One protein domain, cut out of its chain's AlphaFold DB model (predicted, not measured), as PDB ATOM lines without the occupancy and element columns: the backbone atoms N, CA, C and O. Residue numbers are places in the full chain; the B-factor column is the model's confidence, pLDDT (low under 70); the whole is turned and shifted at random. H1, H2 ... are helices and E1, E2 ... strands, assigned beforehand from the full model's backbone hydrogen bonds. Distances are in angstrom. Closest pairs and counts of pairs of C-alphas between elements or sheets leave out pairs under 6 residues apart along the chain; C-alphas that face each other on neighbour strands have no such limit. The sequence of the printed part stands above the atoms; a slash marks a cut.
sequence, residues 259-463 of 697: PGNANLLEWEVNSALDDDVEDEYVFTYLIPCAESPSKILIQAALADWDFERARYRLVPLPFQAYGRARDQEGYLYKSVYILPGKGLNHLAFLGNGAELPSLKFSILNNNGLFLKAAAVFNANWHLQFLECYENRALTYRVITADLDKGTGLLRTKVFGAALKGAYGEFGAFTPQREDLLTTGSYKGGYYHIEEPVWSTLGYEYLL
ATOM      1  N   PRO A 259     -31.801 -25.429  17.593       89.81
ATOM      2  CA  PRO A 259     -31.023 -24.813  18.663       89.81
ATOM      3  C   PRO A 259     -31.934 -24.130  19.697       89.81
ATOM      4  O   PRO A 259     -32.955 -23.552  19.339       89.81
ATOM      5  N   GLY A 260     -31.554 -24.122  20.979       86.44
ATOM      6  CA  GLY A 260     -32.441 -23.664  22.066       86.44
ATOM      7  C   GLY A 260     -32.907 -22.199  22.002       86.44
ATOM      8  O   GLY A 260     -33.852 -21.832  22.691       86.44
ATOM      9  N   ASN A 261     -32.264 -21.353  21.195       87.88
ATOM     10  CA  ASN A 261     -32.640 -19.956  20.942       87.88
ATOM     11  C   ASN A 261     -33.166 -19.718  19.515       87.88
ATOM     12  O   ASN A 261     -33.312 -18.562  19.106       87.88
ATOM     13  N   ALA A 262     -33.399 -20.784  18.749       91.88
ATOM     14  CA  ALA A 262     -33.926 -20.703  17.401       91.88
ATOM     15  C   ALA A 262     -35.458 -20.702  17.401       91.88
ATOM     16  O   ALA A 262     -36.098 -21.320  18.248       91.88
ATOM     17  N   ASN A 263     -36.048 -20.026  16.418       92.12
ATOM     18  CA  ASN A 263     -37.484 -20.074  16.156       92.12
ATOM     19  C   ASN A 263     -37.707 -20.595  14.742       92.12
ATOM     20  O   ASN A 263     -37.139 -20.039  13.800       92.12
ATOM     21  N   LEU A 264     -38.533 -21.630  14.591       94.44
ATOM     22  CA  LEU A 264     -38.951 -22.114  13.278       94.44
ATOM     23  C   LEU A 264     -39.615 -20.967  12.503       94.44
ATOM     24  O   LEU A 264     -40.460 -20.260  13.054       94.44
ATOM     25  N   LEU A 265     -39.188 -20.745  11.261       92.44
ATOM     26  CA  LEU A 265     -39.766 -19.724  10.393       92.44
ATOM     27  C   LEU A 265     -40.761 -20.350   9.421       92.44
ATOM     28  O   LEU A 265     -41.906 -19.914   9.365       92.44
ATOM     29  N   GLU A 266     -40.305 -21.342   8.666       93.81
ATOM     30  CA  GLU A 266     -41.067 -22.004   7.612       93.81
ATOM     31  C   GLU A 266     -40.462 -23.379   7.342       93.81
ATOM     32  O   GLU A 266     -39.264 -23.580   7.558       93.81
ATOM     33  N   TRP A 267     -41.273 -24.319   6.870       95.50
ATOM     34  CA  TRP A 267     -40.825 -25.656   6.517       95.50
ATOM     35  C   TRP A 267     -41.643 -26.219   5.362       95.50
ATOM     36  O   TRP A 267     -42.791 -25.841   5.160       95.50
ATOM     37  N   GLU A 268     -41.027 -27.135   4.631       96.25
ATOM     38  CA  GLU A 268     -41.617 -27.929   3.563       96.25
ATOM     39  C   GLU A 268     -41.220 -29.388   3.763       96.25
ATOM     40  O   GLU A 268     -40.225 -29.684   4.433       96.25
ATOM     41  N   VAL A 269     -42.003 -30.294   3.189       93.94
ATOM     42  CA  VAL A 269     -41.802 -31.737   3.302       93.94
ATOM     43  C   VAL A 269     -41.780 -32.363   1.920       93.94
ATOM     44  O   VAL A 269     -42.598 -32.013   1.067       93.94
ATOM     45  N   ASN A 270     -40.820 -33.247   1.670       93.62
ATOM     46  CA  ASN A 270     -40.732 -33.948   0.399       93.62
ATOM     47  C   ASN A 270     -39.802 -35.153   0.517       93.62
ATOM     48  O   ASN A 270     -38.666 -34.972   0.932       93.62
ATOM     49  N   SER A 271     -40.255 -36.318   0.056       90.00
ATOM     50  CA  SER A 271     -39.467 -37.558   0.030       90.00
ATOM     51  C   SER A 271     -38.354 -37.583  -1.021       90.00
ATOM     52  O   SER A 271     -37.562 -38.511  -1.098       90.00
ATOM     53  N   ALA A 272     -38.297 -36.588  -1.911       93.31
ATOM     54  CA  ALA A 272     -37.274 -36.503  -2.945       93.31
ATOM     55  C   ALA A 272     -36.076 -35.641  -2.559       93.31
ATOM     56  O   ALA A 272     -35.404 -35.101  -3.439       93.31
ATOM     57  N   LEU A 273     -35.795 -35.488  -1.267       93.19
ATOM     58  CA  LEU A 273     -34.600 -34.785  -0.798       93.19
ATOM     59  C   LEU A 273     -33.395 -35.722  -0.658       93.19
ATOM     60  O   LEU A 273     -32.257 -35.255  -0.772       93.19
ATOM     61  N   ASP A 274     -33.631 -37.024  -0.557       91.25
ATOM     62  CA  ASP A 274     -32.624 -38.070  -0.668       91.25
ATOM     63  C   ASP A 274     -33.203 -39.336  -1.336       91.25
ATOM     64  O   ASP A 274     -34.190 -39.291  -2.089       91.25
ATOM     65  N   ASP A 275     -32.479 -40.442  -1.195       90.19
ATOM     66  CA  ASP A 275     -32.828 -41.731  -1.759       90.19
ATOM     67  C   ASP A 275     -33.646 -42.616  -0.821       90.19
ATOM     68  O   ASP A 275     -33.952 -43.730  -1.245       90.19
ATOM     69  N   ASP A 276     -34.039 -42.159   0.369       90.62
ATOM     70  CA  ASP A 276     -34.859 -42.919   1.313       90.62
ATOM     71  C   ASP A 276     -36.361 -42.683   1.065       90.62
ATOM     72  O   ASP A 276     -36.767 -41.696   0.462       90.62
ATOM     73  N   VAL A 277     -37.227 -43.636   1.428       89.75
ATOM     74  CA  VAL A 277     -38.677 -43.593   1.119       89.75
ATOM     75  C   VAL A 277     -39.494 -42.704   2.048       89.75
ATOM     76  O   VAL A 277     -40.714 -42.578   1.877       89.75
ATOM     77  N   GLU A 278     -38.838 -42.137   3.040       90.56
ATOM     78  CA  GLU A 278     -39.419 -41.349   4.098       90.56
ATOM     79  C   GLU A 278     -39.634 -39.918   3.630       90.56
ATOM     80  O   GLU A 278     -39.336 -39.549   2.503       90.56
ATOM     81  N   ASP A 279     -40.307 -39.144   4.472       90.38
ATOM     82  CA  ASP A 279     -40.490 -37.733   4.209       90.38
ATOM     83  C   ASP A 279     -39.439 -36.948   5.005       90.38
ATOM     84  O   ASP A 279     -39.403 -36.995   6.247       90.38
ATOM     85  N   GLU A 280     -38.632 -36.169   4.295       92.25
ATOM     86  CA  GLU A 280     -37.651 -35.267   4.881       92.25
ATOM     87  C   GLU A 280     -38.237 -33.862   4.975       92.25
ATOM     88  O   GLU A 280     -38.992 -33.397   4.111       92.25
ATOM     89  N   TYR A 281     -37.845 -33.141   6.024       95.62
ATOM     90  CA  TYR A 281     -38.279 -31.760   6.218       95.62
ATOM     91  C   TYR A 281     -37.148 -30.800   5.894       95.62
ATOM     92  O   TYR A 281     -36.114 -30.815   6.559       95.62
ATOM     93  N   VAL A 282     -37.357 -29.893   4.949       96.94
ATOM     94  CA  VAL A 282     -36.474 -28.740   4.745       96.94
ATOM     95  C   VAL A 282     -37.102 -27.519   5.389       96.94
ATOM     96  O   VAL A 282     -38.284 -27.244   5.214       96.94
ATOM     97  N   PHE A 283     -36.325 -26.761   6.151       96.56
ATOM     98  CA  PHE A 283     -36.876 -25.638   6.891       96.56
ATOM     99  C   PHE A 283     -35.880 -24.514   7.092       96.56
ATOM    100  O   PHE A 283     -34.660 -24.696   7.071       96.56
ATOM    101  N   THR A 284     -36.430 -23.331   7.327       96.31
ATOM    102  CA  THR A 284     -35.694 -22.151   7.750       96.31
ATOM    103  C   THR A 284     -36.030 -21.820   9.194       96.31
ATOM    104  O   THR A 284     -37.142 -22.032   9.682       96.31
ATOM    105  N   TYR A 285     -35.052 -21.286   9.914       95.06
ATOM    106  CA  TYR A 285     -35.230 -20.869  11.296       95.06
ATOM    107  C   TYR A 285     -34.449 -19.593  11.588       95.06
ATOM    108  O   TYR A 285     -33.429 -19.288  10.966       95.06
ATOM    109  N   LEU A 286     -34.963 -18.833  12.548       93.44
ATOM    110  CA  LEU A 286     -34.409 -17.571  13.004       93.44
ATOM    111  C   LEU A 286     -33.525 -17.796  14.221       93.44
ATOM    112  O   LEU A 286     -33.977 -18.397  15.192       93.44
ATOM    113  N   ILE A 287     -32.313 -17.250  14.208       92.25
ATOM    114  CA  ILE A 287     -31.392 -17.282  15.346       92.25
ATOM    115  C   ILE A 287     -30.757 -15.897  15.563       92.25
ATOM    116  O   ILE A 287     -30.421 -15.218  14.587       92.25
ATOM    117  N   PRO A 288     -30.585 -15.427  16.813       88.06
ATOM    118  CA  PRO A 288     -29.846 -14.196  17.082       88.06
ATOM    119  C   PRO A 288     -28.408 -14.280  16.559       88.06
ATOM    120  O   PRO A 288     -27.725 -15.287  16.754       88.06
ATOM    121  N   CYS A 289     -27.923 -13.216  15.922       83.56
ATOM    122  CA  CYS A 289     -26.533 -13.144  15.491       83.56
ATOM    123  C   CYS A 289     -25.604 -13.052  16.711       83.56
ATOM    124  O   CYS A 289     -25.763 -12.165  17.551       83.56
ATOM    125  N   ALA A 290     -24.605 -13.937  16.783       82.12
ATOM    126  CA  ALA A 290     -23.647 -13.973  17.889       82.12
ATOM    127  C   ALA A 290     -22.844 -12.664  18.022       82.12
ATOM    128  O   ALA A 290     -22.552 -12.226  19.130       82.12
ATOM    129  N   GLU A 291     -22.527 -12.020  16.896       82.00
ATOM    130  CA  GLU A 291     -21.756 -10.771  16.852       82.00
ATOM    131  C   GLU A 291     -22.615  -9.530  17.141       82.00
ATOM    132  O   GLU A 291     -22.106  -8.487  17.548       82.00
ATOM    133  N   SER A 292     -23.928  -9.616  16.919       79.06
ATOM    134  CA  SER A 292     -24.855  -8.500  17.094       79.06
ATOM    135  C   SER A 292     -26.252  -9.036  17.407       79.06
ATOM    136  O   SER A 292     -27.039  -9.243  16.486       79.06
ATOM    137  N   PRO A 293     -26.600  -9.249  18.690       75.19
ATOM    138  CA  PRO A 293     -27.881  -9.853  19.078       75.19
ATOM    139  C   PRO A 293     -29.125  -9.063  18.646       75.19
ATOM    140  O   PRO A 293     -30.226  -9.604  18.644       75.19
ATOM    141  N   SER A 294     -28.966  -7.790  18.264       76.25
ATOM    142  CA  SER A 294     -30.024  -6.980  17.648       76.25
ATOM    143  C   SER A 294     -30.318  -7.363  16.192       76.25
ATOM    144  O   SER A 294     -31.333  -6.937  15.644       76.25
ATOM    145  N   LYS A 295     -29.454  -8.164  15.557       83.38
ATOM    146  CA  LYS A 295     -29.653  -8.729  14.222       83.38
ATOM    147  C   LYS A 295     -30.108 -10.181  14.335       83.38
ATOM    148  O   LYS A 295     -29.503 -10.983  15.043       83.38
ATOM    149  N   ILE A 296     -31.143 -10.524  13.578       88.62
ATOM    150  CA  ILE A 296     -31.674 -11.885  13.480       88.62
ATOM    151  C   ILE A 296     -31.213 -12.482  12.150       88.62
ATOM    152  O   ILE A 296     -31.404 -11.867  11.096       88.62
ATOM    153  N   LEU A 297     -30.592 -13.657  12.217       92.00
ATOM    154  CA  LEU A 297     -30.190 -14.453  11.064       92.00
ATOM    155  C   LEU A 297     -31.299 -15.434  10.695       92.00
ATOM    156  O   LEU A 297     -31.900 -16.029  11.586       92.00
ATOM    157  N   ILE A 298     -31.500 -15.648   9.398       94.06
ATOM    158  CA  ILE A 298     -32.145 -16.856   8.883       94.06
ATOM    159  C   ILE A 298     -31.048 -17.865   8.562       94.06
ATOM    160  O   ILE A 298     -30.076 -17.533   7.879       94.06
ATOM    161  N   GLN A 299     -31.244 -19.096   9.014       95.31
ATOM    162  CA  GLN A 299     -30.501 -20.273   8.577       95.31
ATOM    163  C   GLN A 299     -31.467 -21.301   7.990       95.31
ATOM    164  O   GLN A 299     -32.673 -21.213   8.221       95.31
ATOM    165  N   ALA A 300     -30.935 -22.260   7.235       96.56
ATOM    166  CA  ALA A 300     -31.702 -23.384   6.716       96.56
ATOM    167  C   ALA A 300     -31.107 -24.716   7.173       96.56
ATOM    168  O   ALA A 300     -29.894 -24.833   7.370       96.56
ATOM    169  N   ALA A 301     -31.962 -25.721   7.313       96.50
ATOM    170  CA  ALA A 301     -31.567 -27.084   7.623       96.50
ATOM    171  C   ALA A 301     -32.531 -28.101   7.001       96.50
ATOM    172  O   ALA A 301     -33.642 -27.760   6.596       96.50
ATOM    173  N   LEU A 302     -32.067 -29.343   6.949       95.62
ATOM    174  CA  LEU A 302     -32.839 -30.535   6.631       95.62
ATOM    175  C   LEU A 302     -32.989 -31.373   7.913       95.62
ATOM    176  O   LEU A 302     -32.018 -31.529   8.660       95.62
ATOM    177  N   ALA A 303     -34.183 -31.890   8.187       95.56
ATOM    178  CA  ALA A 303     -34.399 -32.986   9.121       95.56
ATOM    179  C   ALA A 303     -34.443 -34.281   8.312       95.56
ATOM    180  O   ALA A 303     -35.413 -34.545   7.608       95.56
ATOM    181  N   ASP A 304     -33.374 -35.051   8.445       92.62
ATOM    182  CA  ASP A 304     -33.117 -36.305   7.738       92.62
ATOM    183  C   ASP A 304     -33.331 -37.475   8.716       92.62
ATOM    184  O   ASP A 304     -32.888 -37.405   9.873       92.62
ATOM    185  N   TRP A 305     -34.100 -38.489   8.314       91.88
ATOM    186  CA  TRP A 305     -34.511 -39.583   9.191       91.88
ATOM    187  C   TRP A 305     -33.426 -40.664   9.306       91.88
ATOM    188  O   TRP A 305     -33.180 -41.446   8.400       91.88
ATOM    189  N   ASP A 306     -32.816 -40.796  10.488       90.44
ATOM    190  CA  ASP A 306     -31.821 -41.843  10.744       90.44
ATOM    191  C   ASP A 306     -32.511 -43.139  11.203       90.44
ATOM    192  O   ASP A 306     -32.860 -43.297  12.382       90.44
ATOM    193  N   PHE A 307     -32.673 -44.083  10.275       87.12
ATOM    194  CA  PHE A 307     -33.245 -45.413  10.513       87.12
ATOM    195  C   PHE A 307     -32.530 -46.253  11.578       87.12
ATOM    196  O   PHE A 307     -33.138 -47.128  12.190       87.12
ATOM    197  N   GLU A 308     -31.236 -46.053  11.807       87.38
ATOM    198  CA  GLU A 308     -30.506 -46.855  12.796       87.38
ATOM    199  C   GLU A 308     -30.664 -46.273  14.204       87.38
ATOM    200  O   GLU A 308     -30.589 -46.990  15.204       87.38
ATOM    201  N   ARG A 309     -30.916 -44.963  14.302       88.88
ATOM    202  CA  ARG A 309     -31.148 -44.266  15.576       88.88
ATOM    203  C   ARG A 309     -32.617 -43.990  15.880       88.88
ATOM    204  O   ARG A 309     -32.897 -43.517  16.982       88.88
ATOM    205  N   ALA A 310     -33.512 -44.260  14.934       89.44
ATOM    206  CA  ALA A 310     -34.945 -43.988  15.008       89.44
ATOM    207  C   ALA A 310     -35.263 -42.547  15.435       89.44
ATOM    208  O   ALA A 310     -36.059 -42.306  16.347       89.44
ATOM    209  N   ARG A 311     -34.586 -41.578  14.815       91.50
ATOM    210  CA  ARG A 311     -34.806 -40.152  15.070       91.50
ATOM    211  C   ARG A 311     -34.368 -39.310  13.886       91.50
ATOM    212  O   ARG A 311     -33.399 -39.648  13.213       91.50
ATOM    213  N   TYR A 312     -34.981 -38.142  13.746       94.00
ATOM    214  CA  TYR A 312     -34.462 -37.129  12.845       94.00
ATOM    215  C   TYR A 312     -33.100 -36.599  13.311       94.00
ATOM    216  O   TYR A 312     -32.829 -36.425  14.508       94.00
ATOM    217  N   ARG A 313     -32.245 -36.313  12.335       93.56
ATOM    218  CA  ARG A 313     -30.972 -35.621  12.475       93.56
ATOM    219  C   ARG A 313     -31.078 -34.262  11.799       93.56
ATOM    220  O   ARG A 313     -31.484 -34.161  10.650       93.56
ATOM    221  N   LEU A 314     -30.631 -33.224  12.502       94.44
ATOM    222  CA  LEU A 314     -30.453 -31.905  11.910       94.44
ATOM    223  C   LEU A 314     -29.223 -31.900  10.995       94.44
ATOM    224  O   LEU A 314     -28.102 -32.115  11.467       94.44
ATOM    225  N   VAL A 315     -29.420 -31.588   9.719       94.00
ATOM    226  CA  VAL A 315     -28.356 -31.362   8.737       94.00
ATOM    227  C   VAL A 315     -28.381 -29.883   8.336       94.00
ATOM    228  O   VAL A 315     -29.264 -29.462   7.589       94.00
ATOM    229  N   PRO A 316     -27.446 -29.054   8.839       94.31
ATOM    230  CA  PRO A 316     -27.371 -27.647   8.461       94.31
ATOM    231  C   PRO A 316     -27.082 -27.484   6.967       94.31
ATOM    232  O   PRO A 316     -26.192 -28.143   6.427       94.31
ATOM    233  N   LEU A 317     -27.793 -26.568   6.315       96.00
ATOM    234  CA  LEU A 317     -27.607 -26.262   4.900       96.00
ATOM    235  C   LEU A 317     -26.745 -25.003   4.721       96.00
ATOM    236  O   LEU A 317     -26.746 -24.126   5.588       96.00
ATOM    237  N   PRO A 318     -26.004 -24.874   3.602       93.94
ATOM    238  CA  PRO A 318     -25.136 -23.729   3.320       93.94
ATOM    239  C   PRO A 318     -25.936 -22.472   2.931       93.94
ATOM    240  O   PRO A 318     -25.780 -21.920   1.840       93.94
ATOM    241  N   PHE A 319     -26.786 -21.996   3.840       94.81
ATOM    242  CA  PHE A 319     -27.576 -20.782   3.698       94.81
ATOM    243  C   PHE A 319     -27.543 -19.955   4.982       94.81
ATOM    244  O   PHE A 319     -27.769 -20.449   6.085       94.81
ATOM    245  N   GLN A 320     -27.285 -18.660   4.813       93.38
ATOM    246  CA  GLN A 320     -27.362 -17.675   5.881       93.38
ATOM    247  C   GLN A 320     -27.781 -16.333   5.291       93.38
ATOM    248  O   GLN A 320     -27.134 -15.829   4.366       93.38
ATOM    249  N   ALA A 321     -28.823 -15.740   5.853       93.56
ATOM    250  CA  ALA A 321     -29.341 -14.425   5.491       93.56
ATOM    251  C   ALA A 321     -29.768 -13.665   6.758       93.56
ATOM    252  O   ALA A 321     -29.637 -14.183   7.866       93.56
ATOM    253  N   TYR A 322     -30.256 -12.437   6.615       89.00
ATOM    254  CA  TYR A 322     -30.817 -11.642   7.710       89.00
ATOM    255  C   TYR A 322     -32.333 -11.482   7.554       89.00
ATOM    256  O   TYR A 322     -32.870 -11.639   6.462       89.00
ATOM    257  N   GLY A 323     -33.017 -11.109   8.639       83.75
ATOM    258  CA  GLY A 323     -34.401 -10.619   8.581       83.75
ATOM    259  C   GLY A 323     -35.419 -11.665   8.128       83.75
ATOM    260  O   GLY A 323     -35.226 -12.845   8.363       83.75
ATOM    261  N   ARG A 324     -36.530 -11.241   7.528       82.94
ATOM    262  CA  ARG A 324     -37.485 -12.120   6.837       82.94
ATOM    263  C   ARG A 324     -37.628 -11.555   5.432       82.94
ATOM    264  O   ARG A 324     -37.992 -10.387   5.353       82.94
ATOM    265  N   ALA A 325     -37.317 -12.343   4.396       84.94
ATOM    266  CA  ALA A 325     -37.243 -11.930   2.988       84.94
ATOM    267  C   ALA A 325     -38.334 -10.919   2.607       84.94
ATOM    268  O   ALA A 325     -39.472 -11.294   2.343       84.94
ATOM    269  N   ARG A 326     -37.982  -9.633   2.622       85.94
ATOM    270  CA  ARG A 326     -38.871  -8.520   2.279       85.94
ATOM    271  C   ARG A 326     -38.226  -7.664   1.212       85.94
ATOM    272  O   ARG A 326     -37.060  -7.305   1.385       85.94
ATOM    273  N   ASP A 327     -38.974  -7.353   0.163       78.69
ATOM    274  CA  ASP A 327     -38.555  -6.368  -0.836       78.69
ATOM    275  C   ASP A 327     -38.742  -4.926  -0.333       78.69
ATOM    276  O   ASP A 327     -39.086  -4.683   0.832       78.69
ATOM    277  N   GLN A 328     -38.459  -3.955  -1.206       76.25
ATOM    278  CA  GLN A 328     -38.606  -2.533  -0.892       76.25
ATOM    279  C   GLN A 328     -40.066  -2.123  -0.684       76.25
ATOM    280  O   GLN A 328     -40.345  -1.229   0.117       76.25
ATOM    281  N   GLU A 329     -40.986  -2.766  -1.393       74.50
ATOM    282  CA  GLU A 329     -42.423  -2.528  -1.340       74.50
ATOM    283  C   GLU A 329     -43.056  -3.086  -0.050       74.50
ATOM    284  O   GLU A 329     -44.127  -2.636   0.369       74.50
ATOM    285  N   GLY A 330     -42.346  -3.984   0.637       78.06
ATOM    286  CA  GLY A 330     -42.705  -4.548   1.933       78.06
ATOM    287  C   GLY A 330     -43.367  -5.921   1.849       78.06
ATOM    288  O   GLY A 330     -43.829  -6.421   2.882       78.06
ATOM    289  N   TYR A 331     -43.397  -6.539   0.666       80.06
ATOM    290  CA  TYR A 331     -43.938  -7.878   0.481       80.06
ATOM    291  C   TYR A 331     -43.032  -8.908   1.128       80.06
ATOM    292  O   TYR A 331     -41.816  -8.903   0.956       80.06
ATOM    293  N   LEU A 332     -43.644  -9.791   1.913       87.88
ATOM    294  CA  LEU A 332     -42.951 -10.890   2.558       87.88
ATOM    295  C   LEU A 332     -42.979 -12.106   1.633       87.88
ATOM    296  O   LEU A 332     -44.062 -12.569   1.280       87.88
ATOM    297  N   TYR A 333     -41.804 -12.636   1.319       89.56
ATOM    298  CA  TYR A 333     -41.639 -13.844   0.522       89.56
ATOM    299  C   TYR A 333     -41.516 -15.087   1.394       89.56
ATOM    300  O   TYR A 333     -40.956 -15.036   2.497       89.56
ATOM    301  N   LYS A 334     -41.954 -16.218   0.839       93.25
ATOM    302  CA  LYS A 334     -41.535 -17.552   1.263       93.25
ATOM    303  C   LYS A 334     -40.009 -17.642   1.235       93.25
ATOM    304  O   LYS A 334     -39.338 -17.064   0.375       93.25
ATOM    305  N   SER A 335     -39.461 -18.327   2.225       94.62
ATOM    306  CA  SER A 335     -38.032 -18.406   2.523       94.62
ATOM    307  C   SER A 335     -37.384 -19.715   2.076       94.62
ATOM    308  O   SER A 335     -36.162 -19.756   1.930       94.62
ATOM    309  N   VAL A 336     -38.184 -20.759   1.838       95.44
ATOM    310  CA  VAL A 336     -37.744 -22.087   1.394       95.44
ATOM    311  C   VAL A 336     -38.535 -22.542   0.172       95.44
ATOM    312  O   VAL A 336     -39.757 -22.449   0.134       95.44
ATOM    313  N   TYR A 337     -37.830 -23.048  -0.833       95.62
ATOM    314  CA  TYR A 337     -38.410 -23.543  -2.075       95.62
ATOM    315  C   TYR A 337     -37.806 -24.906  -2.397       95.62
ATOM    316  O   TYR A 337     -36.582 -25.052  -2.406       95.62
ATOM    317  N   ILE A 338     -38.668 -25.879  -2.685       96.31
ATOM    318  CA  ILE A 338     -38.276 -27.164  -3.263       96.31
ATOM    319  C   ILE A 338     -38.441 -27.031  -4.772       96.31
ATOM    320  O   ILE A 338     -39.521 -26.701  -5.258       96.31
ATOM    321  N   LEU A 339     -37.345 -27.219  -5.498       95.12
ATOM    322  CA  LEU A 339     -37.290 -27.099  -6.948       95.12
ATOM    323  C   LEU A 339     -37.242 -28.505  -7.552       95.12
ATOM    324  O   LEU A 339     -36.399 -29.302  -7.125       95.12
ATOM    325  N   PRO A 340     -38.125 -28.825  -8.512       91.56
ATOM    326  CA  PRO A 340     -38.216 -30.167  -9.064       91.56
ATOM    327  C   PRO A 340     -36.922 -30.545  -9.789       91.56
ATOM    328  O   PRO A 340     -36.390 -29.768 -10.584       91.56
ATOM    329  N   GLY A 341     -36.425 -31.747  -9.512       91.44
ATOM    330  CA  GLY A 341     -35.329 -32.362 -10.254       91.44
ATOM    331  C   GLY A 341     -35.744 -33.695 -10.872       91.44
ATOM    332  O   GLY A 341     -36.919 -34.059 -10.915       91.44
ATOM    333  N   LYS A 342     -34.766 -34.450 -11.370       90.31
ATOM    334  CA  LYS A 342     -34.970 -35.791 -11.923       90.31
ATOM    335  C   LYS A 342     -34.734 -36.837 -10.834       90.31
ATOM    336  O   LYS A 342     -33.603 -37.269 -10.621       90.31
ATOM    337  N   GLY A 343     -35.800 -37.226 -10.140       90.38
ATOM    338  CA  GLY A 343     -35.781 -38.191  -9.031       90.38
ATOM    339  C   GLY A 343     -35.383 -37.591  -7.678       90.38
ATOM    340  O   GLY A 343     -36.009 -37.921  -6.670       90.38
ATOM    341  N   LEU A 344     -34.404 -36.677  -7.674       93.94
ATOM    342  CA  LEU A 344     -33.988 -35.886  -6.511       93.94
ATOM    343  C   LEU A 344     -34.244 -34.398  -6.739       93.94
ATOM    344  O   LEU A 344     -33.803 -33.831  -7.737       93.94
ATOM    345  N   ASN A 345     -34.901 -33.763  -5.779       95.88
ATOM    346  CA  ASN A 345     -35.231 -32.349  -5.785       95.88
ATOM    347  C   ASN A 345     -34.066 -31.481  -5.307       95.88
ATOM    348  O   ASN A 345     -33.161 -31.902  -4.581       95.88
ATOM    349  N   HIS A 346     -34.094 -30.229  -5.741       96.81
ATOM    350  CA  HIS A 346     -33.141 -29.186  -5.390       96.81
ATOM    351  C   HIS A 346     -33.788 -28.183  -4.442       96.81
ATOM    352  O   HIS A 346     -35.004 -28.171  -4.259       96.81
ATOM    353  N   LEU A 347     -32.977 -27.331  -3.825       97.62
ATOM    354  CA  LEU A 347     -33.469 -26.379  -2.837       97.62
ATOM    355  C   LEU A 347     -33.085 -24.966  -3.223       97.62
ATOM    356  O   LEU A 347     -31.996 -24.724  -3.744       97.62
ATOM    357  N   ALA A 348     -33.938 -24.012  -2.891       97.19
ATOM    358  CA  ALA A 348     -33.551 -22.622  -2.909       97.19
ATOM    359  C   ALA A 348     -34.098 -21.863  -1.708       97.19
ATOM    360  O   ALA A 348     -35.143 -22.192  -1.150       97.19
ATOM    361  N   PHE A 349     -33.347 -20.849  -1.300       96.94
ATOM    362  CA  PHE A 349     -33.589 -20.109  -0.075       96.94
ATOM    363  C   PHE A 349     -33.518 -18.616  -0.323       96.94
ATOM    364  O   PHE A 349     -32.627 -18.133  -1.029       96.94
ATOM    365  N   LEU A 350     -34.434 -17.889   0.305       95.38
ATOM    366  CA  LEU A 350     -34.553 -16.445   0.188       95.38
ATOM    367  C   LEU A 350     -34.598 -15.811   1.582       95.38
ATOM    368  O   LEU A 350     -35.304 -16.258   2.483       95.38
ATOM    369  N   GLY A 351     -33.823 -14.749   1.763       93.50
ATOM    370  CA  GLY A 351     -33.782 -13.940   2.979       93.50
ATOM    371  C   GLY A 351     -33.370 -12.514   2.645       93.50
ATOM    372  O   GLY A 351     -33.155 -12.190   1.478       93.50
ATOM    373  N   ASN A 352     -33.224 -11.644   3.643       91.56
ATOM    374  CA  ASN A 352     -32.620 -10.342   3.392       91.56
ATOM    375  C   ASN A 352     -31.090 -10.422   3.346       91.56
ATOM    376  O   ASN A 352     -30.458 -11.234   4.027       91.56
ATOM    377  N   GLY A 353     -30.479  -9.540   2.557       86.81
ATOM    378  CA  GLY A 353     -29.039  -9.318   2.596       86.81
ATOM    379  C   GLY A 353     -28.608  -8.523   3.834       86.81
ATOM    380  O   GLY A 353     -29.386  -8.257   4.751       86.81
ATOM    381  N   ALA A 354     -27.327  -8.156   3.885       81.31
ATOM    382  CA  ALA A 354     -26.748  -7.463   5.040       81.31
ATOM    383  C   ALA A 354     -27.245  -6.012   5.199       81.31
ATOM    384  O   ALA A 354     -27.285  -5.495   6.317       81.31
ATOM    385  N   GLU A 355     -27.619  -5.365   4.093       78.94
ATOM    386  CA  GLU A 355     -28.141  -3.998   4.060       78.94
ATOM    387  C   GLU A 355     -29.639  -4.041   3.766       78.94
ATOM    388  O   GLU A 355     -30.029  -4.319   2.640       78.94
ATOM    389  N   LEU A 356     -30.508  -3.802   4.747       71.81
ATOM    390  CA  LEU A 356     -31.952  -3.755   4.488       71.81
ATOM    391  C   LEU A 356     -32.300  -2.526   3.624       71.81
ATOM    392  O   LEU A 356     -31.756  -1.451   3.896       71.81
ATOM    393  N   PRO A 357     -33.204  -2.639   2.630       71.50
ATOM    394  CA  PRO A 357     -34.072  -3.778   2.279       71.50
ATOM    395  C   PRO A 357     -33.531  -4.692   1.146       71.50
ATOM    396  O   PRO A 357     -34.263  -5.044   0.230       71.50
ATOM    397  N   SER A 358     -32.256  -5.095   1.168       87.62
ATOM    398  CA  SER A 358     -31.721  -6.047   0.176       87.62
ATOM    399  C   SER A 358     -32.273  -7.461   0.348       87.62
ATOM    400  O   SER A 358     -32.582  -7.893   1.464       87.62
ATOM    401  N   LEU A 359     -32.316  -8.210  -0.753       92.94
ATOM    402  CA  LEU A 359     -32.615  -9.636  -0.807       92.94
ATOM    403  C   LEU A 359     -31.346 -10.440  -1.099       92.94
ATOM    404  O   LEU A 359     -30.476 -10.018  -1.864       92.94
ATOM    405  N   LYS A 360     -31.268 -11.623  -0.493       95.19
ATOM    406  CA  LYS A 360     -30.253 -12.644  -0.734       95.19
ATOM    407  C   LYS A 360     -30.942 -13.947  -1.098       95.19
ATOM    408  O   LYS A 360     -31.700 -14.495  -0.298       95.19
ATOM    409  N   PHE A 361     -30.612 -14.457  -2.272       96.38
ATOM    410  CA  PHE A 361     -31.138 -15.693  -2.826       96.38
ATOM    411  C   PHE A 361     -30.012 -16.716  -2.989       96.38
ATOM    412  O   PHE A 361     -28.897 -16.366  -3.377       96.38
ATOM    413  N   SER A 362     -30.252 -17.977  -2.647       97.25
ATOM    414  CA  SER A 362     -29.268 -19.058  -2.777       97.25
ATOM    415  C   SER A 362     -29.930 -20.313  -3.321       97.25
ATOM    416  O   SER A 362     -30.944 -20.739  -2.786       97.25
ATOM    417  N   ILE A 363     -29.330 -20.911  -4.348       97.69
ATOM    418  CA  ILE A 363     -29.776 -22.170  -4.955       97.69
ATOM    419  C   ILE A 363     -28.787 -23.261  -4.566       97.69
ATOM    420  O   ILE A 363     -27.574 -23.071  -4.712       97.69
ATOM    421  N   LEU A 364     -29.292 -24.395  -4.095       97.50
ATOM    422  CA  LEU A 364     -28.527 -25.584  -3.757       97.50
ATOM    423  C   LEU A 364     -28.923 -26.744  -4.678       97.50
ATOM    424  O   LEU A 364     -30.076 -27.175  -4.685       97.50
ATOM    425  N   ASN A 365     -27.947 -27.291  -5.400       96.69
ATOM    426  CA  ASN A 365     -28.119 -28.529  -6.151       96.69
ATOM    427  C   ASN A 365     -28.013 -29.725  -5.213       96.69
ATOM    428  O   ASN A 365     -27.094 -29.791  -4.391       96.69
ATOM    429  N   ASN A 366     -28.901 -30.688  -5.414       95.12
ATOM    430  CA  ASN A 366     -28.789 -32.024  -4.855       95.12
ATOM    431  C   ASN A 366     -28.086 -32.923  -5.870       95.12
ATOM    432  O   ASN A 366     -28.543 -33.053  -7.002       95.12
ATOM    433  N   ASN A 367     -26.957 -33.506  -5.478       89.56
ATOM    434  CA  ASN A 367     -26.184 -34.412  -6.328       89.56
ATOM    435  C   ASN A 367     -26.284 -35.883  -5.886       89.56
ATOM    436  O   ASN A 367     -25.466 -36.695  -6.319       89.56
ATOM    437  N   GLY A 368     -27.216 -36.204  -4.983       87.25
ATOM    438  CA  GLY A 368     -27.392 -37.534  -4.392       87.25
ATOM    439  C   GLY A 368     -26.455 -37.865  -3.230       87.25
ATOM    440  O   GLY A 368     -26.592 -38.920  -2.634       87.25
ATOM    441  N   LEU A 369     -25.500 -36.993  -2.890       85.19
ATOM    442  CA  LEU A 369     -24.619 -37.169  -1.725       85.19
ATOM    443  C   LEU A 369     -24.723 -36.010  -0.735       85.19
ATOM    444  O   LEU A 369     -24.571 -36.195   0.470       85.19
ATOM    445  N   PHE A 370     -24.889 -34.792  -1.245       86.38
ATOM    446  CA  PHE A 370     -25.000 -33.581  -0.445       86.38
ATOM    447  C   PHE A 370     -25.658 -32.451  -1.238       86.38
ATOM    448  O   PHE A 370     -25.569 -32.365  -2.463       86.38
ATOM    449  N   LEU A 371     -26.244 -31.509  -0.503       93.38
ATOM    450  CA  LEU A 371     -26.756 -30.258  -1.049       93.38
ATOM    451  C   LEU A 371     -25.628 -29.225  -1.135       93.38
ATOM    452  O   LEU A 371     -25.046 -28.826  -0.123       93.38
ATOM    453  N   LYS A 372     -25.306 -28.779  -2.351       93.12
ATOM    454  CA  LYS A 372     -24.215 -27.829  -2.611       93.12
ATOM    455  C   LYS A 372     -24.727 -26.556  -3.261       93.12
ATOM    456  O   LYS A 372     -25.475 -26.612  -4.227       93.12
ATOM    457  N   ALA A 373     -24.234 -25.409  -2.791       94.12
ATOM    458  CA  ALA A 373     -24.524 -24.120  -3.408       94.12
ATOM    459  C   ALA A 373     -24.129 -24.109  -4.893       94.12
ATOM    460  O   ALA A 373     -22.956 -24.276  -5.238       94.12
ATOM    461  N   ALA A 374     -25.129 -23.915  -5.748       94.19
ATOM    462  CA  ALA A 374     -25.001 -23.759  -7.189       94.19
ATOM    463  C   ALA A 374     -24.787 -22.285  -7.555       94.19
ATOM    464  O   ALA A 374     -23.915 -21.960  -8.359       94.19
ATOM    465  N   ALA A 375     -25.551 -21.391  -6.923       96.25
ATOM    466  CA  ALA A 375     -25.445 -19.952  -7.119       96.25
ATOM    467  C   ALA A 375     -25.962 -19.176  -5.903       96.25
ATOM    468  O   ALA A 375     -26.810 -19.656  -5.147       96.25
ATOM    469  N   VAL A 376     -25.449 -17.956  -5.733       96.38
ATOM    470  CA  VAL A 376     -25.906 -16.997  -4.725       96.38
ATOM    471  C   VAL A 376     -26.049 -15.640  -5.395       96.38
ATOM    472  O   VAL A 376     -25.109 -15.155  -6.022       96.38
ATOM    473  N   PHE A 377     -27.207 -15.019  -5.219       95.94
ATOM    474  CA  PHE A 377     -27.529 -13.707  -5.759       95.94
ATOM    475  C   PHE A 377     -27.872 -12.752  -4.629       95.94
ATOM    476  O   PHE A 377     -28.458 -13.143  -3.619       95.94
ATOM    477  N   ASN A 378     -27.501 -11.490  -4.804       93.69
ATOM    478  CA  ASN A 378     -27.910 -10.410  -3.923       93.69
ATOM    479  C   ASN A 378     -28.439  -9.282  -4.797       93.69
ATOM    480  O   ASN A 378     -27.899  -9.050  -5.877       93.69
ATOM    481  N   ALA A 379     -29.469  -8.603  -4.315       92.31
ATOM    482  CA  ALA A 379     -29.997  -7.407  -4.945       92.31
ATOM    483  C   ALA A 379     -30.427  -6.433  -3.852       92.31
ATOM    484  O   ALA A 379     -31.112  -6.829  -2.906       92.31
ATOM    485  N   ASN A 380     -30.015  -5.173  -3.943       90.31
ATOM    486  CA  ASN A 380     -30.358  -4.167  -2.934       90.31
ATOM    487  C   ASN A 380     -31.744  -3.523  -3.143       90.31
ATOM    488  O   ASN A 380     -32.210  -2.780  -2.273       90.31
ATOM    489  N   TRP A 381     -32.382  -3.808  -4.282       87.62
ATOM    490  CA  TRP A 381     -33.673  -3.249  -4.657       87.62
ATOM    491  C   TRP A 381     -34.703  -4.345  -4.961       87.62
ATOM    492  O   TRP A 381     -35.662  -4.478  -4.208       87.62
ATOM    493  N   HIS A 382     -34.493  -5.183  -5.981       88.31
ATOM    494  CA  HIS A 382     -35.453  -6.242  -6.333       88.31
ATOM    495  C   HIS A 382     -34.769  -7.492  -6.901       88.31
ATOM    496  O   HIS A 382     -33.736  -7.390  -7.568       88.31
ATOM    497  N   LEU A 383     -35.334  -8.675  -6.637       92.19
ATOM    498  CA  LEU A 383     -34.797  -9.967  -7.077       92.19
ATOM    499  C   LEU A 383     -35.937 -10.872  -7.535       92.19
ATOM    500  O   LEU A 383     -36.903 -11.052  -6.802       92.19
ATOM    501  N   GLN A 384     -35.800 -11.470  -8.715       93.00
ATOM    502  CA  GLN A 384     -36.766 -12.434  -9.239       93.00
ATOM    503  C   GLN A 384     -36.089 -13.725  -9.665       93.00
ATOM    504  O   GLN A 384     -34.942 -13.714 -10.120       93.00
ATOM    505  N   PHE A 385     -36.833 -14.819  -9.548       95.81
ATOM    506  CA  PHE A 385     -36.425 -16.139  -9.997       95.81
ATOM    507  C   PHE A 385     -37.542 -16.765 -10.827       95.81
ATOM    508  O   PHE A 385     -38.643 -16.981 -10.322       95.81
ATOM    509  N   LEU A 386     -37.250 -17.013 -12.098       95.38
ATOM    510  CA  LEU A 386     -38.201 -17.477 -13.096       95.38
ATOM    511  C   LEU A 386     -37.823 -18.880 -13.571       95.38
ATOM    512  O   LEU A 386     -36.649 -19.161 -13.834       95.38
ATOM    513  N   GLU A 387     -38.831 -19.725 -13.735       95.31
ATOM    514  CA  GLU A 387     -38.776 -20.912 -14.579       95.31
ATOM    515  C   GLU A 387     -39.249 -20.534 -15.985       95.31
ATOM    516  O   GLU A 387     -40.300 -19.924 -16.143       95.31
ATOM    517  N   CYS A 388     -38.476 -20.876 -17.007       94.00
ATOM    518  CA  CYS A 388     -38.766 -20.545 -18.396       94.00
ATOM    519  C   CYS A 388     -38.742 -21.833 -19.220       94.00
ATOM    520  O   CYS A 388     -37.672 -22.416 -19.431       94.00
ATOM    521  N   TYR A 389     -39.900 -22.273 -19.700       92.00
ATOM    522  CA  TYR A 389     -40.008 -23.376 -20.645       92.00
ATOM    523  C   TYR A 389     -40.322 -22.820 -22.026       92.00
ATOM    524  O   TYR A 389     -41.452 -22.436 -22.301       92.00
ATOM    525  N   GLU A 390     -39.333 -22.792 -22.912       88.00
ATOM    526  CA  GLU A 390     -39.475 -22.250 -24.265       88.00
ATOM    527  C   GLU A 390     -38.784 -23.165 -25.264       88.00
ATOM    528  O   GLU A 390     -37.751 -23.765 -24.962       88.00
ATOM    529  N   ASN A 391     -39.329 -23.298 -26.477       85.94
ATOM    530  CA  ASN A 391     -38.724 -24.114 -27.539       85.94
ATOM    531  C   ASN A 391     -38.405 -25.556 -27.096       85.94
ATOM    532  O   ASN A 391     -37.439 -26.166 -27.558       85.94
ATOM    533  N   ARG A 392     -39.242 -26.110 -26.206       86.25
ATOM    534  CA  ARG A 392     -39.070 -27.431 -25.573       86.25
ATOM    535  C   ARG A 392     -37.822 -27.564 -24.690       86.25
ATOM    536  O   ARG A 392     -37.333 -28.674 -24.487       86.25
ATOM    537  N   ALA A 393     -37.303 -26.456 -24.173       89.94
ATOM    538  CA  ALA A 393     -36.186 -26.431 -23.246       89.94
ATOM    539  C   ALA A 393     -36.598 -25.735 -21.948       89.94
ATOM    540  O   ALA A 393     -37.058 -24.597 -21.959       89.94
ATOM    541  N   LEU A 394     -36.392 -26.426 -20.825       91.75
ATOM    542  CA  LEU A 394     -36.546 -25.849 -19.497       91.75
ATOM    543  C   LEU A 394     -35.254 -25.135 -19.096       91.75
ATOM    544  O   LEU A 394     -34.169 -25.727 -19.069       91.75
ATOM    545  N   THR A 395     -35.377 -23.855 -18.786       94.38
ATOM    546  CA  THR A 395     -34.298 -22.999 -18.305       94.38
ATOM    547  C   THR A 395     -34.774 -22.193 -17.107       94.38
ATOM    548  O   THR A 395     -35.965 -22.099 -16.833       94.38
ATOM    549  N   TYR A 396     -33.828 -21.616 -16.381       95.94
ATOM    550  CA  TYR A 396     -34.104 -20.795 -15.218       95.94
ATOM    551  C   TYR A 396     -33.401 -19.460 -15.346       95.94
ATOM    552  O   TYR A 396     -32.236 -19.392 -15.756       95.94
ATOM    553  N   ARG A 397     -34.107 -18.399 -14.967       96.19
ATOM    554  CA  ARG A 397     -33.628 -17.027 -15.076       96.19
ATOM    555  C   ARG A 397     -33.663 -16.347 -13.717       96.19
ATOM    556  O   ARG A 397     -34.647 -16.436 -12.992       96.19
ATOM    557  N   VAL A 398     -32.587 -15.656 -13.367       97.12
ATOM    558  CA  VAL A 398     -32.540 -14.786 -12.186       97.12
ATOM    559  C   VAL A 398     -32.358 -13.356 -12.656       97.12
ATOM    560  O   VAL A 398     -31.443 -13.070 -13.429       97.12
ATOM    561  N   ILE A 399     -33.216 -12.458 -12.183       95.94
ATOM    562  CA  ILE A 399     -33.136 -11.026 -12.474       95.94
ATOM    563  C   ILE A 399     -32.801 -10.312 -11.170       95.94
ATOM    564  O   ILE A 399     -33.545 -10.412 -10.196       95.94
ATOM    565  N   THR A 400     -31.688  -9.587 -11.144       95.06
ATOM    566  CA  THR A 400     -31.275  -8.768  -9.996       95.06
ATOM    567  C   THR A 400     -31.309  -7.298 -10.374       95.06
ATOM    568  O   THR A 400     -30.786  -6.934 -11.429       95.06
ATOM    569  N   ALA A 401     -31.854  -6.454  -9.506       93.50
ATOM    570  CA  ALA A 401     -31.837  -5.007  -9.654       93.50
ATOM    571  C   ALA A 401     -31.200  -4.344  -8.430       93.50
ATOM    572  O   ALA A 401     -31.635  -4.555  -7.294       93.50
ATOM    573  N   ASP A 402     -30.188  -3.517  -8.686       93.12
ATOM    574  CA  ASP A 402     -29.482  -2.736  -7.675       93.12
ATOM    575  C   ASP A 402     -29.659  -1.237  -7.927       93.12
ATOM    576  O   ASP A 402     -29.245  -0.715  -8.963       93.12
ATOM    577  N   LEU A 403     -30.237  -0.527  -6.960       91.50
ATOM    578  CA  LEU A 403     -30.353   0.924  -6.954       91.50
ATOM    579  C   LEU A 403     -29.008   1.562  -6.615       91.50
ATOM    580  O   LEU A 403     -28.476   1.411  -5.509       91.50
ATOM    581  N   ASP A 404     -28.487   2.333  -7.561       91.00
ATOM    582  CA  ASP A 404     -27.365   3.225  -7.331       91.00
ATOM    583  C   ASP A 404     -27.873   4.527  -6.698       91.00
ATOM    584  O   ASP A 404     -28.501   5.360  -7.349       91.00
ATOM    585  N   LYS A 405     -27.572   4.725  -5.411       86.31
ATOM    586  CA  LYS A 405     -27.980   5.918  -4.651       86.31
ATOM    587  C   LYS A 405     -27.403   7.225  -5.208       86.31
ATOM    588  O   LYS A 405     -27.958   8.282  -4.926       86.31
ATOM    589  N   GLY A 406     -26.291   7.173  -5.945       89.00
ATOM    590  CA  GLY A 406     -25.668   8.359  -6.532       89.00
ATOM    591  C   GLY A 406     -26.394   8.853  -7.783       89.00
ATOM    592  O   GLY A 406     -26.517  10.060  -7.978       89.00
ATOM    593  N   THR A 407     -26.883   7.930  -8.614       90.31
ATOM    594  CA  THR A 407     -27.538   8.246  -9.896       90.31
ATOM    595  C   THR A 407     -29.061   8.126  -9.856       90.31
ATOM    596  O   THR A 407     -29.736   8.711 -10.698       90.31
ATOM    597  N   GLY A 408     -29.613   7.384  -8.894       88.50
ATOM    598  CA  GLY A 408     -31.034   7.033  -8.831       88.50
ATOM    599  C   GLY A 408     -31.459   5.975  -9.856       88.50
ATOM    600  O   GLY A 408     -32.651   5.714  -9.987       88.50
ATOM    601  N   LEU A 409     -30.511   5.377 -10.588       93.81
ATOM    602  CA  LEU A 409     -30.775   4.357 -11.603       93.81
ATOM    603  C   LEU A 409     -30.621   2.941 -11.036       93.81
ATOM    604  O   LEU A 409     -29.818   2.690 -10.137       93.81
ATOM    605  N   LEU A 410     -31.377   2.010 -11.608       93.38
ATOM    606  CA  LEU A 410     -31.318   0.583 -11.325       93.38
ATOM    607  C   LEU A 410     -30.361  -0.100 -12.299       93.38
ATOM    608  O   LEU A 410     -30.610  -0.153 -13.506       93.38
ATOM    609  N   ARG A 411     -29.281  -0.676 -11.772       95.56
ATOM    610  CA  ARG A 411     -28.449  -1.626 -12.508       95.56
ATOM    611  C   ARG A 411     -29.146  -2.978 -12.491       95.56
ATOM    612  O   ARG A 411     -29.215  -3.629 -11.451       95.56
ATOM    613  N   THR A 412     -29.651  -3.388 -13.644       96.00
ATOM    614  CA  THR A 412     -30.413  -4.625 -13.813       96.00
ATOM    615  C   THR A 412     -29.557  -5.659 -14.515       96.00
ATOM    616  O   THR A 412     -28.978  -5.362 -15.556       96.00
ATOM    617  N   LYS A 413     -29.475  -6.870 -13.966       96.69
ATOM    618  CA  LYS A 413     -28.754  -7.997 -14.564       96.69
ATOM    619  C   LYS A 413     -29.665  -9.199 -14.694       96.69
ATOM    620  O   LYS A 413     -30.362  -9.554 -13.747       96.69
ATOM    621  N   VAL A 414     -29.594  -9.841 -15.852       97.12
ATOM    622  CA  VAL A 414     -30.322 -11.068 -16.163       97.12
ATOM    623  C   VAL A 414     -29.323 -12.208 -16.274       97.12
ATOM    624  O   VAL A 414     -28.380 -12.137 -17.063       97.12
ATOM    625  N   PHE A 415     -29.531 -13.259 -15.493       97.56
ATOM    626  CA  PHE A 415     -28.736 -14.482 -15.509       97.56
ATOM    627  C   PHE A 415     -29.593 -15.641 -15.991       97.56
ATOM    628  O   PHE A 415     -30.733 -15.760 -15.556       97.56
ATOM    629  N   GLY A 416     -29.034 -16.520 -16.819       96.38
ATOM    630  CA  GLY A 416     -29.706 -17.739 -17.268       96.38
ATOM    631  C   GLY A 416     -28.908 -18.994 -16.930       96.38
ATOM    632  O   GLY A 416     -27.674 -18.975 -16.970       96.38
ATOM    633  N   ALA A 417     -29.613 -20.080 -16.625       96.06
ATOM    634  CA  ALA A 417     -29.060 -21.416 -16.441       96.06
ATOM    635  C   ALA A 417     -29.980 -22.474 -17.064       96.06
ATOM    636  O   ALA A 417     -31.199 -22.386 -16.982       96.06
ATOM    637  N   ALA A 418     -29.383 -23.501 -17.663       94.38
ATOM    638  CA  ALA A 418     -30.085 -24.720 -18.056       94.38
ATOM    639  C   ALA A 418     -29.792 -25.829 -17.040       94.38
ATOM    640  O   ALA A 418     -28.723 -25.827 -16.415       94.38
ATOM    641  N   LEU A 419     -30.707 -26.790 -16.924       92.94
ATOM    642  CA  LEU A 419     -30.481 -27.987 -16.118       92.94
ATOM    643  C   LEU A 419     -29.460 -28.914 -16.794       92.94
ATOM    644  O   LEU A 419     -29.429 -29.052 -18.021       92.94
ATOM    645  N   LYS A 420     -28.586 -29.527 -15.997       91.25
ATOM    646  CA  LYS A 420     -27.501 -30.416 -16.430       91.25
ATOM    647  C   LYS A 420     -27.261 -31.486 -15.375       91.25
ATOM    648  O   LYS A 420     -27.348 -31.193 -14.200       91.25
ATOM    649  N   GLY A 421     -26.811 -32.663 -15.800       88.62
ATOM    650  CA  GLY A 421     -26.438 -33.750 -14.890       88.62
ATOM    651  C   GLY A 421     -27.519 -34.821 -14.769       88.62
ATOM    652  O   GLY A 421     -28.454 -34.863 -15.572       88.62
ATOM    653  N   ALA A 422     -27.322 -35.757 -13.840       89.00
ATOM    654  CA  ALA A 422     -28.161 -36.950 -13.716       89.00
ATOM    655  C   ALA A 422     -29.493 -36.659 -13.014       89.00
ATOM    656  O   ALA A 422     -30.492 -37.311 -13.327       89.00
ATOM    657  N   TYR A 423     -29.498 -35.665 -12.126       92.06
ATOM    658  CA  TYR A 423     -30.638 -35.277 -11.298       92.06
ATOM    659  C   TYR A 423     -31.274 -33.966 -11.761       92.06
ATOM    660  O   TYR A 423     -32.177 -33.462 -11.107       92.06
ATOM    661  N   GLY A 424     -30.846 -33.428 -12.907       93.00
ATOM    662  CA  GLY A 424     -31.356 -32.155 -13.414       93.00
ATOM    663  C   GLY A 424     -30.786 -30.955 -12.663       93.00
ATOM    664  O   GLY A 424     -31.483 -29.967 -12.483       93.00
ATOM    665  N   GLU A 425     -29.521 -31.019 -12.253       94.44
ATOM    666  CA  GLU A 425     -28.862 -29.979 -11.469       94.44
ATOM    667  C   GLU A 425     -28.795 -28.630 -12.202       94.44
ATOM    668  O   GLU A 425     -28.547 -28.551 -13.409       94.44
ATOM    669  N   PHE A 426     -28.937 -27.523 -11.469       94.62
ATOM    670  CA  PHE A 426     -28.782 -26.193 -12.050       94.62
ATOM    671  C   PHE A 426     -27.347 -26.005 -12.548       94.62
ATOM    672  O   PHE A 426     -26.382 -26.094 -11.778       94.62
ATOM    673  N   GLY A 427     -27.198 -25.729 -13.845       93.69
ATOM    674  CA  GLY A 427     -25.922 -25.332 -14.427       93.69
ATOM    675  C   GLY A 427     -25.423 -23.988 -13.886       93.69
ATOM    676  O   GLY A 427     -26.083 -23.304 -13.106       93.69
ATOM    677  N   ALA A 428     -24.235 -23.575 -14.332       94.94
ATOM    678  CA  ALA A 428     -23.716 -22.254 -13.994       94.94
ATOM    679  C   ALA A 428     -24.642 -21.153 -14.535       94.94
ATOM    680  O   ALA A 428     -24.959 -21.138 -15.724       94.94
ATOM    681  N   PHE A 429     -25.019 -20.219 -13.665       96.19
ATOM    682  CA  PHE A 429     -25.769 -19.030 -14.046       96.19
ATOM    683  C   PHE A 429     -24.841 -18.023 -14.722       96.19
ATOM    684  O   PHE A 429     -23.949 -17.456 -14.087       96.19
ATOM    685  N   THR A 430     -25.049 -17.797 -16.015       96.06
ATOM    686  CA  THR A 430     -24.245 -16.858 -16.807       96.06
ATOM    687  C   THR A 430     -25.016 -15.565 -17.057       96.06
ATOM    688  O   THR A 430     -26.203 -15.647 -17.385       96.06
ATOM    689  N   PRO A 431     -24.380 -14.382 -16.936       94.56
ATOM    690  CA  PRO A 431     -25.027 -13.118 -17.265       94.56
ATOM    691  C   PRO A 431     -25.331 -13.066 -18.765       94.56
ATOM    692  O   PRO A 431     -24.453 -13.297 -19.593       94.56
ATOM    693  N   GLN A 432     -26.582 -12.775 -19.098       93.50
ATOM    694  CA  GLN A 432     -27.083 -12.665 -20.468       93.50
ATOM    695  C   GLN A 432     -27.258 -11.205 -20.881       93.50
ATOM    696  O   GLN A 432     -26.997 -10.851 -22.029       93.50
ATOM    697  N   ARG A 433     -27.689 -10.355 -19.943       93.69
ATOM    698  CA  ARG A 433     -27.995  -8.945 -20.189       93.69
ATOM    699  C   ARG A 433     -27.703  -8.096 -18.957       93.69
ATOM    700  O   ARG A 433     -27.899  -8.552 -17.830       93.69
ATOM    701  N   GLU A 434     -27.250  -6.868 -19.187       95.31
ATOM    702  CA  GLU A 434     -27.085  -5.841 -18.162       95.31
ATOM    703  C   GLU A 434     -27.579  -4.498 -18.709       95.31
ATOM    704  O   GLU A 434     -27.110  -4.050 -19.754       95.31
ATOM    705  N   ASP A 435     -28.513  -3.865 -18.002       94.44
ATOM    706  CA  ASP A 435     -29.094  -2.572 -18.365       94.44
ATOM    707  C   ASP A 435     -29.006  -1.588 -17.185       94.44
ATOM    708  O   ASP A 435     -29.029  -1.978 -16.015       94.44
ATOM    709  N   LEU A 436     -28.962  -0.289 -17.490       95.38
ATOM    710  CA  LEU A 436     -29.162   0.793 -16.523       95.38
ATOM    711  C   LEU A 436     -30.512   1.449 -16.802       95.38
ATOM    712  O   LEU A 436     -30.706   2.035 -17.866       95.38
ATOM    713  N   LEU A 437     -31.440   1.333 -15.857       93.62
ATOM    714  CA  LEU A 437     -32.847   1.674 -16.057       93.62
ATOM    715  C   LEU A 437     -33.343   2.644 -14.992       93.62
ATOM    716  O   LEU A 437     -32.854   2.665 -13.865       93.62
ATOM    717  N   THR A 438     -34.354   3.435 -15.336       90.31
ATOM    718  CA  THR A 438     -35.169   4.109 -14.318       90.31
ATOM    719  C   THR A 438     -36.076   3.088 -13.626       90.31
ATOM    720  O   THR A 438     -36.322   2.007 -14.168       90.31
ATOM    721  N   THR A 439     -36.628   3.433 -12.461       85.69
ATOM    722  CA  THR A 439     -37.600   2.582 -11.756       85.69
ATOM    723  C   THR A 439     -38.792   2.211 -12.641       85.69
ATOM    724  O   THR A 439     -39.162   1.041 -12.693       85.69
ATOM    725  N   GLY A 440     -39.347   3.171 -13.391       81.06
ATOM    726  CA  GLY A 440     -40.457   2.923 -14.318       81.06
ATOM    727  C   GLY A 440     -40.069   1.981 -15.462       81.06
ATOM    728  O   GLY A 440     -40.781   1.020 -15.743       81.06
ATOM    729  N   SER A 441     -38.892   2.182 -16.065       84.88
ATOM    730  CA  SER A 441     -38.401   1.315 -17.147       84.88
ATOM    731  C   SER A 441     -38.110  -0.113 -16.681       84.88
ATOM    732  O   SER A 441     -38.403  -1.056 -17.409       84.88
ATOM    733  N   TYR A 442     -37.558  -0.294 -15.475       87.75
ATOM    734  CA  TYR A 442     -37.394  -1.630 -14.895       87.75
ATOM    735  C   TYR A 442     -38.750  -2.305 -14.696       87.75
ATOM    736  O   TYR A 442     -38.950  -3.440 -15.118       87.75
ATOM    737  N   LYS A 443     -39.682  -1.585 -14.070       81.38
ATOM    738  CA  LYS A 443     -41.013  -2.080 -13.728       81.38
ATOM    739  C   LYS A 443     -41.793  -2.530 -14.963       81.38
ATOM    740  O   LYS A 443     -42.344  -3.620 -14.948       81.38
ATOM    741  N   GLY A 444     -41.771  -1.747 -16.039       75.31
ATOM    742  CA  GLY A 444     -42.423  -2.125 -17.294       75.31
ATOM    743  C   GLY A 444     -41.752  -3.284 -18.041       75.31
ATOM    744  O   GLY A 444     -42.419  -3.960 -18.813       75.31
ATOM    745  N   GLY A 445     -40.448  -3.516 -17.842       78.31
ATOM    746  CA  GLY A 445     -39.694  -4.518 -18.604       78.31
ATOM    747  C   GLY A 445     -39.441  -5.845 -17.889       78.31
ATOM    748  O   GLY A 445     -39.215  -6.850 -18.552       78.31
ATOM    749  N   TYR A 446     -39.426  -5.847 -16.555       83.69
ATOM    750  CA  TYR A 446     -38.942  -6.985 -15.773       83.69
ATOM    751  C   TYR A 446     -39.852  -7.385 -14.626       83.69
ATOM    752  O   TYR A 446     -39.534  -8.355 -13.956       83.69
ATOM    753  N   TYR A 447     -40.923  -6.657 -14.318       78.06
ATOM    754  CA  TYR A 447     -41.762  -7.005 -13.176       78.06
ATOM    755  C   TYR A 447     -42.742  -8.124 -13.530       78.06
ATOM    756  O   TYR A 447     -43.734  -7.888 -14.215       78.06
ATOM    757  N   HIS A 448     -42.459  -9.335 -13.053       79.31
ATOM    758  CA  HIS A 448     -43.350 -10.479 -13.204       79.31
ATOM    759  C   HIS A 448     -44.251 -10.631 -11.974       79.31
ATOM    760  O   HIS A 448     -43.876 -10.272 -10.856       79.31
ATOM    761  N   ILE A 449     -45.436 -11.197 -12.190       74.19
ATOM    762  CA  ILE A 449     -46.352 -11.634 -11.134       74.19
ATOM    763  C   ILE A 449     -46.234 -13.139 -10.902       74.19
ATOM    764  O   ILE A 449     -45.710 -13.862 -11.744       74.19
ATOM    765  N   GLU A 450     -46.751 -13.610  -9.768       77.06
ATOM    766  CA  GLU A 450     -46.730 -15.013  -9.314       77.06
ATOM    767  C   GLU A 450     -47.693 -15.927 -10.099       77.06
ATOM    768  O   GLU A 450     -48.421 -16.733  -9.516       77.06
ATOM    769  N   GLU A 451     -47.727 -15.772 -11.421       80.62
ATOM    770  CA  GLU A 451     -48.543 -16.538 -12.357       80.62
ATOM    771  C   GLU A 451     -47.725 -16.889 -13.601       80.62
ATOM    772  O   GLU A 451     -46.847 -16.114 -13.994       80.62
ATOM    773  N   PRO A 452     -48.003 -18.031 -14.252       83.38
ATOM    774  CA  PRO A 452     -47.366 -18.341 -15.515       83.38
ATOM    775  C   PRO A 452     -47.844 -17.361 -16.591       83.38
ATOM    776  O   PRO A 452     -49.043 -17.116 -16.767       83.38
ATOM    777  N   VAL A 453     -46.882 -16.806 -17.313       80.56
ATOM    778  CA  VAL A 453     -47.059 -15.991 -18.507       80.56
ATOM    779  C   VAL A 453     -46.845 -16.897 -19.708       80.56
ATOM    780  O   VAL A 453     -45.752 -17.413 -19.926       80.56
ATOM    781  N   TRP A 454     -47.903 -17.105 -20.486       78.00
ATOM    782  CA  TRP A 454     -47.866 -17.979 -21.653       78.00
ATOM    783  C   TRP A 454     -47.350 -17.244 -22.893       78.00
ATOM    784  O   TRP A 454     -47.721 -16.098 -23.167       78.00
ATOM    785  N   SER A 455     -46.537 -17.942 -23.678       72.69
ATOM    786  CA  SER A 455     -46.100 -17.551 -25.016       72.69
ATOM    787  C   SER A 455     -46.444 -18.653 -26.024       72.69
ATOM    788  O   SER A 455     -46.852 -19.758 -25.669       72.69
ATOM    789  N   THR A 456     -46.281 -18.378 -27.321       69.62
ATOM    790  CA  THR A 456     -46.461 -19.420 -28.352       69.62
ATOM    791  C   THR A 456     -45.392 -20.514 -28.281       69.62
ATOM    792  O   THR A 456     -45.597 -21.603 -28.819       69.62
ATOM    793  N   LEU A 457     -44.266 -20.234 -27.616       79.94
ATOM    794  CA  LEU A 457     -43.126 -21.136 -27.482       79.94
ATOM    795  C   LEU A 457     -43.114 -21.892 -26.143       79.94
ATOM    796  O   LEU A 457     -42.364 -22.865 -26.027       79.94
ATOM    797  N   GLY A 458     -43.953 -21.489 -25.179       84.69
ATOM    798  CA  GLY A 458     -44.162 -22.155 -23.893       84.69
ATOM    799  C   GLY A 458     -44.603 -21.185 -22.787       84.69
ATOM    800  O   GLY A 458     -45.616 -20.513 -22.959       84.69
ATOM    801  N   TYR A 459     -43.904 -21.133 -21.650       87.88
ATOM    802  CA  TYR A 459     -44.264 -20.257 -20.526       87.88
ATOM    803  C   TYR A 459     -43.051 -19.722 -19.752       87.88
ATOM    804  O   TYR A 459     -41.996 -20.355 -19.694       87.88
ATOM    805  N   GLU A 460     -43.248 -18.590 -19.083       89.75
ATOM    806  CA  GLU A 460     -42.389 -18.087 -18.009       89.75
ATOM    807  C   GLU A 460     -43.185 -18.056 -16.697       89.75
ATOM    808  O   GLU A 460     -44.325 -17.606 -16.681       89.75
ATOM    809  N   TYR A 461     -42.619 -18.520 -15.585       91.19
ATOM    810  CA  TYR A 461     -43.302 -18.595 -14.292       91.19
ATOM    811  C   TYR A 461     -42.424 -18.057 -13.161       91.19
ATOM    812  O   TYR A 461     -41.312 -18.541 -12.940       91.19
ATOM    813  N   LEU A 462     -42.929 -17.063 -12.420       91.94
ATOM    814  CA  LEU A 462     -42.265 -16.541 -11.226       91.94
ATOM    815  C   LEU A 462     -42.387 -17.529 -10.066       91.94
ATOM    816  O   LEU A 462     -43.474 -17.797  -9.560       91.94
ATOM    817  N   LEU A 463     -41.239 -18.039  -9.622       93.50
ATOM    818  CA  LEU A 463     -41.157 -19.052  -8.571       93.50
ATOM    819  C   LEU A 463     -41.259 -18.461  -7.168       93.50
ATOM    820  O   LEU A 463     -41.700 -19.144  -6.244       93.50
TER     821      LEU A 463
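Overview. This is residues 259 to 463 of the 697 residues of an uncharacterized protein of Firmicutes bacterium (UniProt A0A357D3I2). What shape do these atoms make? Three twisted antiparallel sheets stand in a row, partly face to face: E1 E2 E3 E4 at one end, E5 E6 E7 E8 in the middle, and the curled sheet E12 E11 E10 E9 E14 E13 at the other end, with the short helix H1 on it. What is it built of? The printed part has 205 residues, with fourteen named strands and one named helix, in the order E1 to E12, H1, E13, E14, and its class is mostly strand. How large is it? It is compact, with a radius of gyration of the C-alphas of 17.9 A, and flat, spanning 57 by 48 by 25 A.

Arrangement. How does the largest sheet run? Strongly twisted and antiparallel, it runs E12, residues 430 to 437, E11, 410 to 420, E10, 393 to 403, E9, 382 to 390, E14, 458 to 462, and E13, 452 to 454. Within hydrogen-bond range, neighbour by neighbour, are N 412 and O 435, 2.8 A, N 398 and O 415, 2.9 A, N 388 and O 395, 2.8 A, N 387 and O 461, 2.9 A, and N 453 and O 460, 2.8 A. What is on it? H1, residues 439 to 446, is on it at a height over the sheet of 9.0 A, with every O i to N i+4 pair within hydrogen-bond range; its closest C-alphas to E11 are those of Thr 439 and Leu 410, 6.6 A. How do the other sheets follow? In a stack of sheets, each face to face with the next, E5, 336 to 339, E6, 346 to 352, E7, 359 to 366, and E8, 371 to 379, come next, then E1, 263 to 270, E2, 280 to 288, E3, 296 to 306, and E4, 311 to 322. Each four is a meander, each strand the antiparallel neighbour of the one before, as is E9 to E12; N 349 and O 362 of E6 and E7 are 2.8 A apart, N 285 and O 299 of E2 and E3 2.9 A. The closest C-alphas of E8 and E10 are Ala 379 and Thr 400, 5.4 A, and of E4 and E6 Tyr 322 and Asn 352, 4.9 A.

Along the chain. Where are the anchors? E1 begins at C-alpha 263 (-37.484, -20.074, 16.156), and E14 ends at C-alpha 462 (-42.265, -16.541, -11.226). Which strands are long or bend? E10 is 32.4 A, E11 31.6 A, E3 30.1 A and E4 29.7 A; E4 bends by 71 degrees at residue 318.

Size, cuts and confidence. How far does it reach? The C-alphas farthest apart, of Glu 308 and Thr 407, are 59.7 A apart. Is it unbroken and sure? The printed part has no cut, the link E4 to E5 is long, and mean pLDDT of the printed part is 90.3, with residue 456 under 70.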